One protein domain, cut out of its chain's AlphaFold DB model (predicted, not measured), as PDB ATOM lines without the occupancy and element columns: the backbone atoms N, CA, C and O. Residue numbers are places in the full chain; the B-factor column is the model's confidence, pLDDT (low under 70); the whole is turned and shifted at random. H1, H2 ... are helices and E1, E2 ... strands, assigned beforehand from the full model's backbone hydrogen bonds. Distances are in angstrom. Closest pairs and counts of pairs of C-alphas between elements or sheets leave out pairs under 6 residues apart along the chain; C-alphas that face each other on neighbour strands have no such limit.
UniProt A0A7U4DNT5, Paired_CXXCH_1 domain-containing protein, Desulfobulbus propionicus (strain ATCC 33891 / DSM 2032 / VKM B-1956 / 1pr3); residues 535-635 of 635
ATOM      1  N   THR A 535       7.642 -39.654  23.786       91.38
ATOM      2  CA  THR A 535       8.923 -38.965  24.037       91.38
ATOM      3  C   THR A 535      10.060 -39.391  23.105       91.38
ATOM      4  O   THR A 535      10.987 -38.612  22.887       91.38
ATOM      5  N   ALA A 536       9.976 -40.590  22.521       91.44
ATOM      6  CA  ALA A 536      10.909 -41.078  21.504       91.44
ATOM      7  C   ALA A 536      10.711 -40.424  20.121       91.44
ATOM      8  O   ALA A 536      11.592 -40.522  19.276       91.44
ATOM      9  N   GLN A 537       9.576 -39.753  19.891       91.94
ATOM     10  CA  GLN A 537       9.193 -39.149  18.606       91.94
ATOM     11  C   GLN A 537       9.219 -37.612  18.670       91.94
ATOM     12  O   GLN A 537       8.354 -36.933  18.123       91.94
ATOM     13  N   LYS A 538      10.190 -37.043  19.398       89.56
ATOM     14  CA  LYS A 538      10.364 -35.583  19.506       89.56
ATOM     15  C   LYS A 538      10.937 -34.952  18.237       89.56
ATOM     16  O   LYS A 538      10.618 -33.807  17.942       89.56
ATOM     17  N   ASP A 539      11.765 -35.694  17.509       91.38
ATOM     18  CA  ASP A 539      12.339 -35.265  16.237       91.38
ATOM     19  C   ASP A 539      11.421 -35.700  15.085       91.38
ATOM     20  O   ASP A 539      11.390 -36.874  14.711       91.38
ATOM     21  N   MET A 540      10.640 -34.752  14.557       90.88
ATOM     22  CA  MET A 540       9.673 -35.000  13.482       90.88
ATOM     23  C   MET A 540      10.351 -35.415  12.172       90.88
ATOM     24  O   MET A 540       9.859 -36.314  11.486       90.88
ATOM     25  N   ALA A 541      11.486 -34.798  11.833       93.56
ATOM     26  CA  ALA A 541      12.197 -35.075  10.591       93.56
ATOM     27  C   ALA A 541      12.722 -36.513  10.603       93.56
ATOM     28  O   ALA A 541      12.406 -37.296   9.708       93.56
ATOM     29  N   LYS A 542      13.396 -36.907  11.690       94.88
ATOM     30  CA  LYS A 542      13.861 -38.287  11.881       94.88
ATOM     31  C   LYS A 542      12.706 -39.284  11.966       94.88
ATOM     32  O   LYS A 542      12.802 -40.395  11.448       94.88
ATOM     33  N   HIS A 543      11.615 -38.926  12.644       94.62
ATOM     34  CA  HIS A 543      10.437 -39.787  12.728       94.62
ATOM     35  C   HIS A 543       9.860 -40.082  11.338       94.62
ATOM     36  O   HIS A 543       9.646 -41.244  10.990       94.62
ATOM     37  N   THR A 544       9.642 -39.044  10.532       93.94
ATOM     38  CA  THR A 544       9.048 -39.167   9.195       93.94
ATOM     39  C   THR A 544       9.995 -39.812   8.186       93.94
ATOM     40  O   THR A 544       9.551 -40.659   7.414       93.94
ATOM     41  N   GLU A 545      11.299 -39.541   8.254       95.25
ATOM     42  CA  GLU A 545      12.301 -40.254   7.455       95.25
ATOM     43  C   GLU A 545      12.223 -41.768   7.685       95.25
ATOM     44  O   GLU A 545      12.120 -42.538   6.733       95.25
ATOM     45  N   ASN A 546      12.145 -42.200   8.946       95.00
ATOM     46  CA  ASN A 546      12.015 -43.619   9.277       95.00
ATOM     47  C   ASN A 546      10.644 -44.205   8.904       95.00
ATOM     48  O   ASN A 546      10.553 -45.359   8.488       95.00
ATOM     49  N   ALA A 547       9.561 -43.450   9.103       93.00
ATOM     50  CA  ALA A 547       8.200 -43.962   8.958       93.00
ATOM     51  C   ALA A 547       7.710 -43.993   7.502       93.00
ATOM     52  O   ALA A 547       6.941 -44.886   7.133       93.00
ATOM     53  N   VAL A 548       8.115 -43.005   6.697       90.50
ATOM     54  CA  VAL A 548       7.637 -42.807   5.319       90.50
ATOM     55  C   VAL A 548       8.763 -42.615   4.296       90.50
ATOM     56  O   VAL A 548       8.475 -42.364   3.128       90.50
ATOM     57  N   GLY A 549      10.028 -42.770   4.697       90.44
ATOM     58  CA  GLY A 549      11.188 -42.728   3.798       90.44
ATOM     59  C   GLY A 549      11.628 -41.323   3.387       90.44
ATOM     60  O   GLY A 549      12.487 -41.188   2.522       90.44
ATOM     61  N   MET A 550      11.034 -40.277   3.968       89.50
ATOM     62  CA  MET A 550      11.363 -38.887   3.665       89.50
ATOM     63  C   MET A 550      11.204 -38.011   4.905       89.50
ATOM     64  O   MET A 550      10.144 -37.998   5.541       89.50
ATOM     65  N   ALA A 551      12.259 -37.265   5.226       93.06
ATOM     66  CA  ALA A 551      12.234 -36.283   6.294       93.06
ATOM     67  C   ALA A 551      11.269 -35.142   5.946       93.06
ATOM     68  O   ALA A 551      11.373 -34.523   4.891       93.06
ATOM     69  N   HIS A 552      10.346 -34.856   6.857       91.50
ATOM     70  CA  HIS A 552       9.534 -33.646   6.840       91.50
ATOM     71  C   HIS A 552      10.150 -32.667   7.838       91.50
ATOM     72  O   HIS A 552       9.960 -32.801   9.053       91.50
ATOM     73  N   GLY A 553      10.951 -31.732   7.329       86.25
ATOM     74  CA  GLY A 553      11.659 -30.756   8.145       86.25
ATOM     75  C   GLY A 553      10.754 -29.625   8.650       86.25
ATOM     76  O   GLY A 553       9.556 -29.579   8.342       86.25
ATOM     77  N   PRO A 554      11.305 -28.692   9.448       86.12
ATOM     78  CA  PRO A 554      10.565 -27.555  10.002       86.12
ATOM     79  C   PRO A 554       9.846 -26.692   8.951       86.12
ATOM     80  O   PRO A 554       8.795 -26.118   9.236       86.12
ATOM     81  N   GLU A 555      10.380 -26.624   7.731       86.62
ATOM     82  CA  GLU A 555       9.817 -25.904   6.586       86.62
ATOM     83  C   GLU A 555       8.434 -26.415   6.170       86.62
ATOM     84  O   GLU A 555       7.614 -25.634   5.687       86.62
ATOM     85  N   THR A 556       8.142 -27.694   6.421       86.88
ATOM     86  CA  THR A 556       6.839 -28.299   6.114       86.88
ATOM     87  C   THR A 556       5.732 -27.831   7.062       86.88
ATOM     88  O   THR A 556       4.553 -27.951   6.735       86.88
ATOM     89  N   LYS A 557       6.097 -27.298   8.242       88.12
ATOM     90  CA  LYS A 557       5.173 -26.852   9.301       88.12
ATOM     91  C   LYS A 557       4.122 -27.905   9.685       88.12
ATOM     92  O   LYS A 557       3.030 -27.554  10.128       88.12
ATOM     93  N   ILE A 558       4.427 -29.192   9.529       89.94
ATOM     94  CA  ILE A 558       3.504 -30.255   9.929       89.94
ATOM     95  C   ILE A 558       3.525 -30.479  11.442       89.94
ATOM     96  O   ILE A 558       4.495 -30.199  12.148       89.94
ATOM     97  N   THR A 559       2.444 -31.062  11.936       92.19
ATOM     98  CA  THR A 559       2.291 -31.580  13.295       92.19
ATOM     99  C   THR A 559       1.918 -33.057  13.233       92.19
ATOM    100  O   THR A 559       1.524 -33.573  12.186       92.19
ATOM    101  N   CYS A 560       1.969 -33.755  14.372       93.19
ATOM    102  CA  CYS A 560       1.555 -35.160  14.449       93.19
ATOM    103  C   CYS A 560       0.119 -35.368  13.925       93.19
ATOM    104  O   CYS A 560      -0.180 -36.377  13.281       93.19
ATOM    105  N   THR A 561      -0.773 -34.406  14.186       93.56
ATOM    106  CA  THR A 561      -2.199 -34.499  13.849       93.56
ATOM    107  C   THR A 561      -2.463 -34.337  12.354       93.56
ATOM    108  O   THR A 561      -3.430 -34.914  11.857       93.56
ATOM    109  N   ASN A 562      -1.562 -33.679  11.609       92.56
ATOM    110  CA  ASN A 562      -1.639 -33.599  10.147       92.56
ATOM    111  C   ASN A 562      -1.510 -34.970   9.464       92.56
ATOM    112  O   ASN A 562      -2.001 -35.118   8.352       92.56
ATOM    113  N   CYS A 563      -0.907 -35.971  10.118       93.19
ATOM    114  CA  CYS A 563      -0.775 -37.325   9.568       93.19
ATOM    115  C   CYS A 563      -1.636 -38.354  10.310       93.19
ATOM    116  O   CYS A 563      -2.351 -39.134   9.683       93.19
ATOM    117  N   HIS A 564      -1.585 -38.357  11.645       94.56
ATOM    118  CA  HIS A 564      -2.221 -39.394  12.465       94.56
ATOM    119  C   HIS A 564      -3.707 -39.140  12.740       94.56
ATOM    120  O   HIS A 564      -4.449 -40.087  12.977       94.56
ATOM    121  N   GLN A 565      -4.166 -37.887  12.694       93.81
ATOM    122  CA  GLN A 565      -5.578 -37.521  12.871       93.81
ATOM    123  C   GLN A 565      -6.130 -36.896  11.590       93.81
ATOM    124  O   GLN A 565      -6.805 -35.865  11.617       93.81
ATOM    125  N   PHE A 566      -5.805 -37.498  10.442       93.94
ATOM    126  CA  PHE A 566      -6.228 -36.958   9.160       93.94
ATOM    127  C   PHE A 566      -7.750 -36.957   9.019       93.94
ATOM    128  O   PHE A 566      -8.453 -37.800   9.582       93.94
ATOM    129  N   LYS A 567      -8.269 -35.990   8.263       94.88
ATOM    130  CA  LYS A 567      -9.705 -35.812   8.074       94.88
ATOM    131  C   LYS A 567     -10.199 -36.755   6.989       94.88
ATOM    132  O   LYS A 567     -10.152 -36.414   5.817       94.88
ATOM    133  N   THR A 568     -10.618 -37.958   7.370       95.12
ATOM    134  CA  THR A 568     -11.080 -39.000   6.436       95.12
ATOM    135  C   THR A 568     -12.594 -38.975   6.235       95.12
ATOM    136  O   THR A 568     -13.087 -39.493   5.231       95.12
ATOM    137  N   ALA A 569     -13.336 -38.341   7.146       95.00
ATOM    138  CA  ALA A 569     -14.795 -38.306   7.159       95.00
ATOM    139  C   ALA A 569     -15.346 -36.899   6.906       95.00
ATOM    140  O   ALA A 569     -14.755 -35.908   7.329       95.00
ATOM    141  N   GLN A 570     -16.493 -36.810   6.233       92.56
ATOM    142  CA  GLN A 570     -17.131 -35.537   5.886       92.56
ATOM    143  C   GLN A 570     -18.449 -35.353   6.646       92.56
ATOM    144  O   GLN A 570     -19.310 -36.235   6.638       92.56
ATOM    145  N   THR A 571     -18.644 -34.184   7.254       92.31
ATOM    146  CA  THR A 571     -19.925 -33.771   7.834       92.31
ATOM    147  C   THR A 571     -20.557 -32.594   7.097       92.31
ATOM    148  O   THR A 571     -21.761 -32.659   6.823       92.31
ATOM    149  N   GLY A 572     -19.773 -31.560   6.779       94.25
ATOM    150  CA  GLY A 572     -20.172 -30.361   6.046       94.25
ATOM    151  C   GLY A 572     -19.606 -30.394   4.629       94.25
ATOM    152  O   GLY A 572     -19.727 -31.402   3.931       94.25
ATOM    153  N   ALA A 573     -18.968 -29.306   4.195       95.19
ATOM    154  CA  ALA A 573     -18.361 -29.205   2.865       95.19
ATOM    155  C   ALA A 573     -16.888 -29.657   2.796       95.19
ATOM    156  O   ALA A 573     -16.322 -29.713   1.699       95.19
ATOM    157  N   GLY A 574     -16.261 -29.999   3.928       94.81
ATOM    158  CA  GLY A 574     -14.810 -30.167   3.995       94.81
ATOM    159  C   GLY A 574     -14.047 -28.842   3.867       94.81
ATOM    160  O   GLY A 574     -14.632 -27.769   3.979       94.81
ATOM    161  N   PHE A 575     -12.740 -28.921   3.606       93.25
ATOM    162  CA  PHE A 575     -11.849 -27.754   3.468       93.25
ATOM    163  C   PHE A 575     -11.450 -27.448   2.013       93.25
ATOM    164  O   PHE A 575     -10.536 -26.672   1.757       93.25
ATOM    165  N   GLY A 576     -12.173 -28.021   1.047       92.19
ATOM    166  CA  GLY A 576     -11.979 -27.759  -0.377       92.19
ATOM    167  C   GLY A 576     -11.046 -28.759  -1.064       92.19
ATOM    168  O   GLY A 576     -10.996 -29.936  -0.698       92.19
ATOM    169  N   LYS A 577     -10.388 -28.302  -2.134       92.50
ATOM    170  CA  LYS A 577      -9.556 -29.142  -3.004       92.50
ATOM    171  C   LYS A 577      -8.218 -29.449  -2.328       92.50
ATOM    172  O   LYS A 577      -7.541 -28.528  -1.886       92.50
ATOM    173  N   GLY A 578      -7.844 -30.726  -2.319       93.50
ATOM    174  CA  GLY A 578      -6.478 -31.163  -2.055       93.50
ATOM    175  C   GLY A 578      -5.629 -31.061  -3.324       93.50
ATOM    176  O   GLY A 578      -5.788 -30.141  -4.128       93.50
ATOM    177  N   LEU A 579      -4.748 -32.039  -3.539       94.56
ATOM    178  CA  LEU A 579      -3.937 -32.102  -4.757       94.56
ATOM    179  C   LEU A 579      -4.779 -32.322  -6.018       94.56
ATOM    180  O   LEU A 579      -5.802 -33.008  -5.997       94.56
ATOM    181  N   VAL A 580      -4.303 -31.765  -7.131       92.75
ATOM    182  CA  VAL A 580      -4.926 -31.862  -8.456       92.75
ATOM    183  C   VAL A 580      -4.013 -32.671  -9.371       92.75
ATOM    184  O   VAL A 580      -2.810 -32.422  -9.432       92.75
ATOM    185  N   THR A 581      -4.567 -33.663 -10.058       92.06
ATOM    186  CA  THR A 581      -3.854 -34.486 -11.037       92.06
ATOM    187  C   THR A 581      -3.707 -33.746 -12.365       92.06
ATOM    188  O   THR A 581      -4.405 -32.767 -12.626       92.06
ATOM    189  N   ALA A 582      -2.808 -34.212 -13.235       91.00
ATOM    190  CA  ALA A 582      -2.488 -33.534 -14.497       91.00
ATOM    191  C   ALA A 582      -3.693 -33.389 -15.454       91.00
ATOM    192  O   ALA A 582      -3.740 -32.459 -16.249       91.00
ATOM    193  N   ASP A 583      -4.691 -34.272 -15.349       91.19
ATOM    194  CA  ASP A 583      -5.966 -34.214 -16.084       91.19
ATOM    195  C   ASP A 583      -7.027 -33.310 -15.419       91.19
ATOM    196  O   ASP A 583      -8.196 -33.341 -15.798       91.19
ATOM    197  N   GLY A 584      -6.651 -32.531 -14.403       89.94
ATOM    198  CA  GLY A 584      -7.521 -31.553 -13.745       89.94
ATOM    199  C   GLY A 584      -8.474 -32.121 -12.689       89.94
ATOM    200  O   GLY A 584      -9.229 -31.352 -12.089       89.94
ATOM    201  N   LYS A 585      -8.450 -33.433 -12.415       91.25
ATOM    202  CA  LYS A 585      -9.221 -34.027 -11.309       91.25
ATOM    203  C   LYS A 585      -8.562 -33.711  -9.972       91.25
ATOM    204  O   LYS A 585      -7.342 -33.688  -9.867       91.25
ATOM    205  N   ASN A 586      -9.350 -33.483  -8.928       92.56
ATOM    206  CA  ASN A 586      -8.819 -33.138  -7.613       92.56
ATOM    207  C   ASN A 586      -9.204 -34.165  -6.552       92.56
ATOM    208  O   ASN A 586     -10.332 -34.650  -6.528       92.56
ATOM    209  N   TYR A 587      -8.276 -34.422  -5.637       94.69
ATOM    210  CA  TYR A 587      -8.588 -35.015  -4.345       94.69
ATOM    211  C   TYR A 587      -9.306 -33.985  -3.474       94.69
ATOM    212  O   TYR A 587      -9.232 -32.773  -3.718       94.69
ATOM    213  N   TRP A 588     -10.009 -34.451  -2.449       94.00
ATOM    214  CA  TRP A 588     -10.753 -33.576  -1.554       94.00
ATOM    215  C   TRP A 588     -10.257 -33.629  -0.118       94.00
ATOM    216  O   TRP A 588      -9.913 -34.689   0.402       94.00
ATOM    217  N   GLU A 589     -10.330 -32.481   0.548       94.44
ATOM    218  CA  GLU A 589     -10.124 -32.378   1.985       94.44
ATOM    219  C   GLU A 589     -11.462 -32.421   2.712       94.44
ATOM    220  O   GLU A 589     -12.369 -31.619   2.474       94.44
ATOM    221  N   ASN A 590     -11.594 -33.395   3.602       95.38
ATOM    222  CA  ASN A 590     -12.754 -33.568   4.465       95.38
ATOM    223  C   ASN A 590     -12.586 -32.772   5.775       95.38
ATOM    224  O   ASN A 590     -11.540 -32.170   6.000       95.38
ATOM    225  N   ASP A 591     -13.613 -32.733   6.631       93.69
ATOM    226  CA  ASP A 591     -13.668 -31.861   7.820       93.69
ATOM    227  C   ASP A 591     -13.641 -32.603   9.173       93.69
ATOM    228  O   ASP A 591     -13.335 -31.981  10.189       93.69
ATOM    229  N   ILE A 592     -13.850 -33.923   9.212       94.12
ATOM    230  CA  ILE A 592     -13.831 -34.720  10.450       94.12
ATOM    231  C   ILE A 592     -12.602 -35.621  10.517       94.12
ATOM    232  O   ILE A 592     -12.366 -36.456   9.641       94.12
ATOM    233  N   THR A 593     -11.835 -35.460  11.596       93.06
ATOM    234  CA  THR A 593     -10.626 -36.234  11.893       93.06
ATOM    235  C   THR A 593     -10.952 -37.676  12.274       93.06
ATOM    236  O   THR A 593     -11.812 -37.942  13.119       93.06
ATOM    237  N   SER A 594     -10.210 -38.616  11.690       93.88
ATOM    238  CA  SER A 594     -10.183 -39.999  12.159       93.88
ATOM    239  C   SER A 594      -9.467 -40.071  13.508       93.88
ATOM    240  O   SER A 594      -8.377 -39.517  13.673       93.88
ATOM    241  N   HIS A 595     -10.046 -40.802  14.457       95.94
ATOM    242  CA  HIS A 595      -9.471 -41.035  15.790       95.94
ATOM    243  C   HIS A 595      -8.767 -42.394  15.912       95.94
ATOM    244  O   HIS A 595      -8.404 -42.817  17.007       95.94
ATOM    245  N   LEU A 596      -8.530 -43.063  14.777       94.19
ATOM    246  CA  LEU A 596      -7.807 -44.332  14.725       94.19
ATOM    247  C   LEU A 596      -6.306 -44.145  14.996       94.19
ATOM    248  O   LEU A 596      -5.625 -45.077  15.414       94.19
ATOM    249  N   LEU A 597      -5.802 -42.918  14.786       93.06
ATOM    250  CA  LEU A 597      -4.440 -42.472  15.109       93.06
ATOM    251  C   LEU A 597      -3.330 -43.182  14.325       93.06
ATOM    252  O   LEU A 597      -2.144 -43.051  14.638       93.06
ATOM    253  N   ILE A 598      -3.713 -43.898  13.274       92.44
ATOM    254  CA  ILE A 598      -2.815 -44.463  12.275       92.44
ATOM    255  C   ILE A 598      -2.852 -43.594  11.020       92.44
ATOM    256  O   ILE A 598      -3.871 -42.978  10.706       92.44
ATOM    257  N   VAL A 599      -1.734 -43.540  10.302       94.06
ATOM    258  CA  VAL A 599      -1.638 -42.772   9.058       94.06
ATOM    259  C   VAL A 599      -2.322 -43.558   7.936       94.06
ATOM    260  O   VAL A 599      -1.871 -44.672   7.645       94.06
ATOM    261  N   PRO A 600      -3.357 -43.014   7.272       92.75
ATOM    262  CA  PRO A 600      -3.914 -43.657   6.095       92.75
ATOM    263  C   PRO A 600      -2.936 -43.506   4.926       92.75
ATOM    264  O   PRO A 600      -2.474 -42.406   4.611       92.75
ATOM    265  N   ARG A 601      -2.558 -44.632   4.321       91.44
ATOM    266  CA  ARG A 601      -1.441 -44.701   3.373       91.44
ATOM    267  C   ARG A 601      -1.891 -44.613   1.917       91.44
ATOM    268  O   ARG A 601      -3.031 -44.913   1.577       91.44
ATOM    269  N   LYS A 602      -0.953 -44.230   1.048       92.88
ATOM    270  CA  LYS A 602      -1.178 -44.058  -0.395       92.88
ATOM    271  C   LYS A 602      -1.417 -45.358  -1.169       92.88
ATOM    272  O   LYS A 602      -1.991 -45.331  -2.247       92.88
ATOM    273  N   ASP A 603      -0.967 -46.481  -0.626       92.12
ATOM    274  CA  ASP A 603      -1.174 -47.827  -1.161       92.12
ATOM    275  C   ASP A 603      -2.506 -48.449  -0.717       92.12
ATOM    276  O   ASP A 603      -2.832 -49.563  -1.128       92.12
ATOM    277  N   ASN A 604      -3.301 -47.733   0.085       93.25
ATOM    278  CA  ASN A 604      -4.628 -48.176   0.482       93.25
ATOM    279  C   ASN A 604      -5.538 -48.347  -0.750       93.25
ATOM    280  O   ASN A 604      -5.570 -47.494  -1.638       93.25
ATOM    281  N   LYS A 605      -6.332 -49.425  -0.779       94.44
ATOM    282  CA  LYS A 605      -7.256 -49.751  -1.880       94.44
ATOM    283  C   LYS A 605      -8.352 -48.704  -2.130       94.44
ATOM    284  O   LYS A 605      -8.946 -48.702  -3.199       94.44
ATOM    285  N   TYR A 606      -8.642 -47.842  -1.153       95.00
ATOM    286  CA  TYR A 606      -9.577 -46.718  -1.300       95.00
ATOM    287  C   TYR A 606      -8.911 -45.452  -1.854       95.00
ATOM    288  O   TYR A 606      -9.571 -44.422  -1.978       95.00
ATOM    289  N   VAL A 607      -7.618 -45.518  -2.173       94.88
ATOM    290  CA  VAL A 607      -6.824 -44.411  -2.716       94.88
ATOM    291  C   VAL A 607      -6.199 -44.821  -4.044       94.88
ATOM    292  O   VAL A 607      -6.464 -44.197  -5.066       94.88
ATOM    293  N   LYS A 608      -5.391 -45.886  -4.043       94.81
ATOM    294  CA  LYS A 608      -4.642 -46.330  -5.219       94.81
ATOM    295  C   LYS A 608      -5.587 -46.830  -6.314       94.81
ATOM    296  O   LYS A 608      -6.369 -47.748  -6.074       94.81
ATOM    297  N   GLY A 609      -5.493 -46.249  -7.507       93.88
ATOM    298  CA  GLY A 609      -6.350 -46.564  -8.654       93.88
ATOM    299  C   GLY A 609      -7.801 -46.094  -8.507       93.88
ATOM    300  O   GLY A 609      -8.646 -46.446  -9.332       93.88
ATOM    301  N   VAL A 610      -8.121 -45.317  -7.466       95.62
ATOM    302  CA  VAL A 610      -9.459 -44.751  -7.259       95.62
ATOM    303  C   VAL A 610      -9.510 -43.355  -7.870       95.62
ATOM    304  O   VAL A 610      -8.568 -42.576  -7.749       95.62
ATOM    305  N   ASP A 611     -10.623 -43.023  -8.531       94.19
ATOM    306  CA  ASP A 611     -10.833 -41.674  -9.059       94.19
ATOM    307  C   ASP A 611     -10.653 -40.629  -7.934       94.19
ATOM    308  O   ASP A 611     -11.273 -40.798  -6.876       94.19
ATOM    309  N   PRO A 612      -9.852 -39.560  -8.132       93.81
ATOM    310  CA  PRO A 612      -9.594 -38.552  -7.104       93.81
ATOM    311  C   PRO A 612     -10.844 -37.981  -6.416       93.81
ATOM    312  O   PRO A 612     -10.808 -37.730  -5.212       93.81
ATOM    313  N   ASP A 613     -11.970 -37.849  -7.130       91.25
ATOM    314  CA  ASP A 613     -13.230 -37.338  -6.557       91.25
ATOM    315  C   ASP A 613     -13.881 -38.317  -5.556       91.25
ATOM    316  O   ASP A 613     -14.659 -37.913  -4.690       91.25
ATOM    317  N   LYS A 614     -13.550 -39.610  -5.653       92.56
ATOM    318  CA  LYS A 614     -14.115 -40.708  -4.847       92.56
ATOM    319  C   LYS A 614     -13.121 -41.316  -3.859       92.56
ATOM    320  O   LYS A 614     -13.527 -42.136  -3.030       92.56
ATOM    321  N   ALA A 615     -11.844 -40.958  -3.967       95.06
ATOM    322  CA  ALA A 615     -10.782 -41.499  -3.141       95.06
ATOM    323  C   ALA A 615     -10.941 -41.095  -1.670       95.06
ATOM    324  O   ALA A 615     -11.411 -40.005  -1.333       95.06
ATOM    325  N   MET A 616     -10.514 -41.987  -0.780       95.56
ATOM    326  CA  MET A 616     -10.392 -41.692   0.640       95.56
ATOM    327  C   MET A 616      -9.364 -40.565   0.841       95.56
ATOM    328  O   MET A 616      -8.233 -40.690   0.369       95.56
ATOM    329  N   PRO A 617      -9.697 -39.486   1.572       94.94
ATOM    330  CA  PRO A 617      -8.724 -38.439   1.856       94.94
ATOM    331  C   PRO A 617      -7.582 -38.956   2.732       94.94
ATOM    332  O   PRO A 617      -7.824 -39.564   3.779       94.94
ATOM    333  N   ILE A 618      -6.343 -38.659   2.337       95.25
ATOM    334  CA  ILE A 618      -5.130 -39.013   3.086       95.25
ATOM    335  C   ILE A 618      -4.152 -37.829   3.180       95.25
ATOM    336  O   ILE A 618      -4.220 -36.923   2.344       95.25
ATOM    337  N   PRO A 619      -3.189 -37.839   4.128       94.19
ATOM    338  CA  PRO A 619      -2.168 -36.793   4.229       94.19
ATOM    339  C   PRO A 619      -1.406 -36.555   2.924       94.19
ATOM    340  O   PRO A 619      -1.119 -35.415   2.578       94.19
ATOM    341  N   TYR A 620      -1.132 -37.619   2.161       94.19
ATOM    342  CA  TYR A 620      -0.394 -37.520   0.901       94.19
ATOM    343  C   TYR A 620      -1.108 -36.651  -0.149       94.19
ATOM    344  O   TYR A 620      -0.453 -35.971  -0.929       94.19
ATOM    345  N   THR A 621      -2.442 -36.634  -0.152       94.44
ATOM    346  CA  THR A 621      -3.264 -35.894  -1.125       94.44
ATOM    347  C   THR A 621      -3.705 -34.517  -0.623       94.44
ATOM    348  O   THR A 621      -4.544 -33.878  -1.258       94.44
ATOM    349  N   ASN A 622      -3.185 -34.066   0.522       92.19
ATOM    350  CA  ASN A 622      -3.500 -32.758   1.097       92.19
ATOM    351  C   ASN A 622      -2.908 -31.608   0.257       92.19
ATOM    352  O   ASN A 622      -1.831 -31.755  -0.324       92.19
ATOM    353  N   SER A 623      -3.575 -30.452   0.227       89.00
ATOM    354  CA  SER A 623      -3.148 -29.266  -0.522       89.00
ATOM    355  C   SER A 623      -1.757 -28.763  -0.127       89.00
ATOM    356  O   SER A 623      -1.057 -28.199  -0.966       89.00
ATOM    357  N   CYS A 624      -1.317 -28.981   1.119       86.31
ATOM    358  CA  CYS A 624       0.028 -28.594   1.558       86.31
ATOM    359  C   CYS A 624       1.146 -29.379   0.848       86.31
ATOM    360  O   CYS A 624       2.290 -28.937   0.833       86.31
ATOM    361  N   GLY A 625       0.828 -30.533   0.250       84.00
ATOM    362  CA  GLY A 625       1.787 -31.406  -0.424       84.00
ATOM    363  C   GLY A 625       2.095 -31.029  -1.873       84.00
ATOM    364  O   GLY A 625       2.812 -31.778  -2.526       84.00
ATOM    365  N   ILE A 626       1.570 -29.919  -2.406       83.12
ATOM    366  CA  ILE A 626       1.584 -29.623  -3.854       83.12
ATOM    367  C   ILE A 626       2.983 -29.580  -4.481       83.12
ATOM    368  O   ILE A 626       3.148 -29.939  -5.642       83.12
ATOM    369  N   SER A 627       3.994 -29.185  -3.712       82.44
ATOM    370  CA  SER A 627       5.394 -29.132  -4.147       82.44
ATOM    371  C   SER A 627       6.202 -30.387  -3.802       82.44
ATOM    372  O   SER A 627       7.373 -30.466  -4.160       82.44
ATOM    373  N   CYS A 628       5.619 -31.342  -3.072       86.38
ATOM    374  CA  CYS A 628       6.346 -32.456  -2.451       86.38
ATOM    375  C   CYS A 628       5.798 -33.836  -2.839       86.38
ATOM    376  O   CYS A 628       6.534 -34.820  -2.822       86.38
ATOM    377  N   HIS A 629       4.516 -33.929  -3.179       92.25
ATOM    378  CA  HIS A 629       3.829 -35.176  -3.490       92.25
ATOM    379  C   HIS A 629       3.326 -35.157  -4.932       92.25
ATOM    380  O   HIS A 629       2.734 -34.174  -5.369       92.25
ATOM    381  N   ASP A 630       3.514 -36.264  -5.652       92.62
ATOM    382  CA  ASP A 630       2.973 -36.433  -6.997       92.62
ATOM    383  C   ASP A 630       1.623 -37.169  -6.932       92.62
ATOM    384  O   ASP A 630       1.598 -38.393  -6.733       92.62
ATOM    385  N   PRO A 631       0.488 -36.469  -7.119       91.81
ATOM    386  CA  PRO A 631      -0.833 -37.089  -7.086       91.81
ATOM    387  C   PRO A 631      -1.078 -38.042  -8.265       91.81
ATOM    388  O   PRO A 631      -1.986 -38.873  -8.181       91.81
ATOM    389  N   ASN A 632      -0.302 -37.948  -9.352       91.00
ATOM    390  CA  ASN A 632      -0.443 -38.830 -10.515       91.00
ATOM    391  C   ASN A 632       0.114 -40.228 -10.240       91.00
ATOM    392  O   ASN A 632      -0.389 -41.195 -10.804       91.00
ATOM    393  N   SER A 633       1.068 -40.354  -9.312       89.00
ATOM    394  CA  SER A 633       1.617 -41.644  -8.868       89.00
ATOM    395  C   SER A 633       0.598 -42.573  -8.184       89.00
ATOM    396  O   SER A 633       0.909 -43.729  -7.895       89.00
ATOM    397  N   LEU A 634      -0.604 -42.066  -7.887       87.31
ATOM    398  CA  LEU A 634      -1.682 -42.803  -7.228       87.31
ATOM    399  C   LEU A 634      -2.691 -43.427  -8.196       87.31
ATOM    400  O   LEU A 634      -3.519 -44.219  -7.744       87.31
ATOM    401  N   LYS A 635      -2.659 -43.047  -9.477       72.88
ATOM    402  CA  LYS A 635      -3.579 -43.570 -10.491       72.88
ATOM    403  C   LYS A 635      -3.206 -44.967 -10.961       72.88
ATOM    404  O   LYS A 635      -1.996 -45.283 -11.008       72.88
TER     405      LYS A 635
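This is residues 535 to 635 of the 635 residues of the protein "Paired_CXXCH_1 domain-containing protein" of Desulfobulbus propionicus (strain ATCC 33891 / DSM 2032 / VKM B-1956 / 1pr3) (UniProt A0A7U4DNT5). Expect little regular structure: mostly loops, with hairpin E2-E3 towards one end and helix H1 towards the other. Of 101 printed residues, 30 are in named elements, in order H1, H2, E1, E2, E3, H3, mixed in class. The whole is compact: radius of gyration of the C-alphas 13.4 A, spans 39 by 28 by 24 A.

Start at the antiparallel hairpin of E2, residues 576 to 580, and E3, residues 586 to 589; N 578 and O 587 are within hydrogen-bond range, 2.8 A. E1, residues 567 to 569, pairs with no named strand. The closest C-alphas of E2 and H3, residues 631 to 634, are 579 and 631, 6.3 A apart. H1, residues 540 to 548, and H2, residues 560 to 564, are only just apart at 8.2 A; in both, every O i to N i+4 pair is within range.

Find C-alpha 540 at (9.673, -35.000, 13.482); from there H1 runs 11.5 A. H3 ends at C-alpha 634, (-1.682, -42.803, -7.228).

The printed part has no cut; links H1 to H2 and E3 to H3 are long; no printed residue is under pLDDT 70.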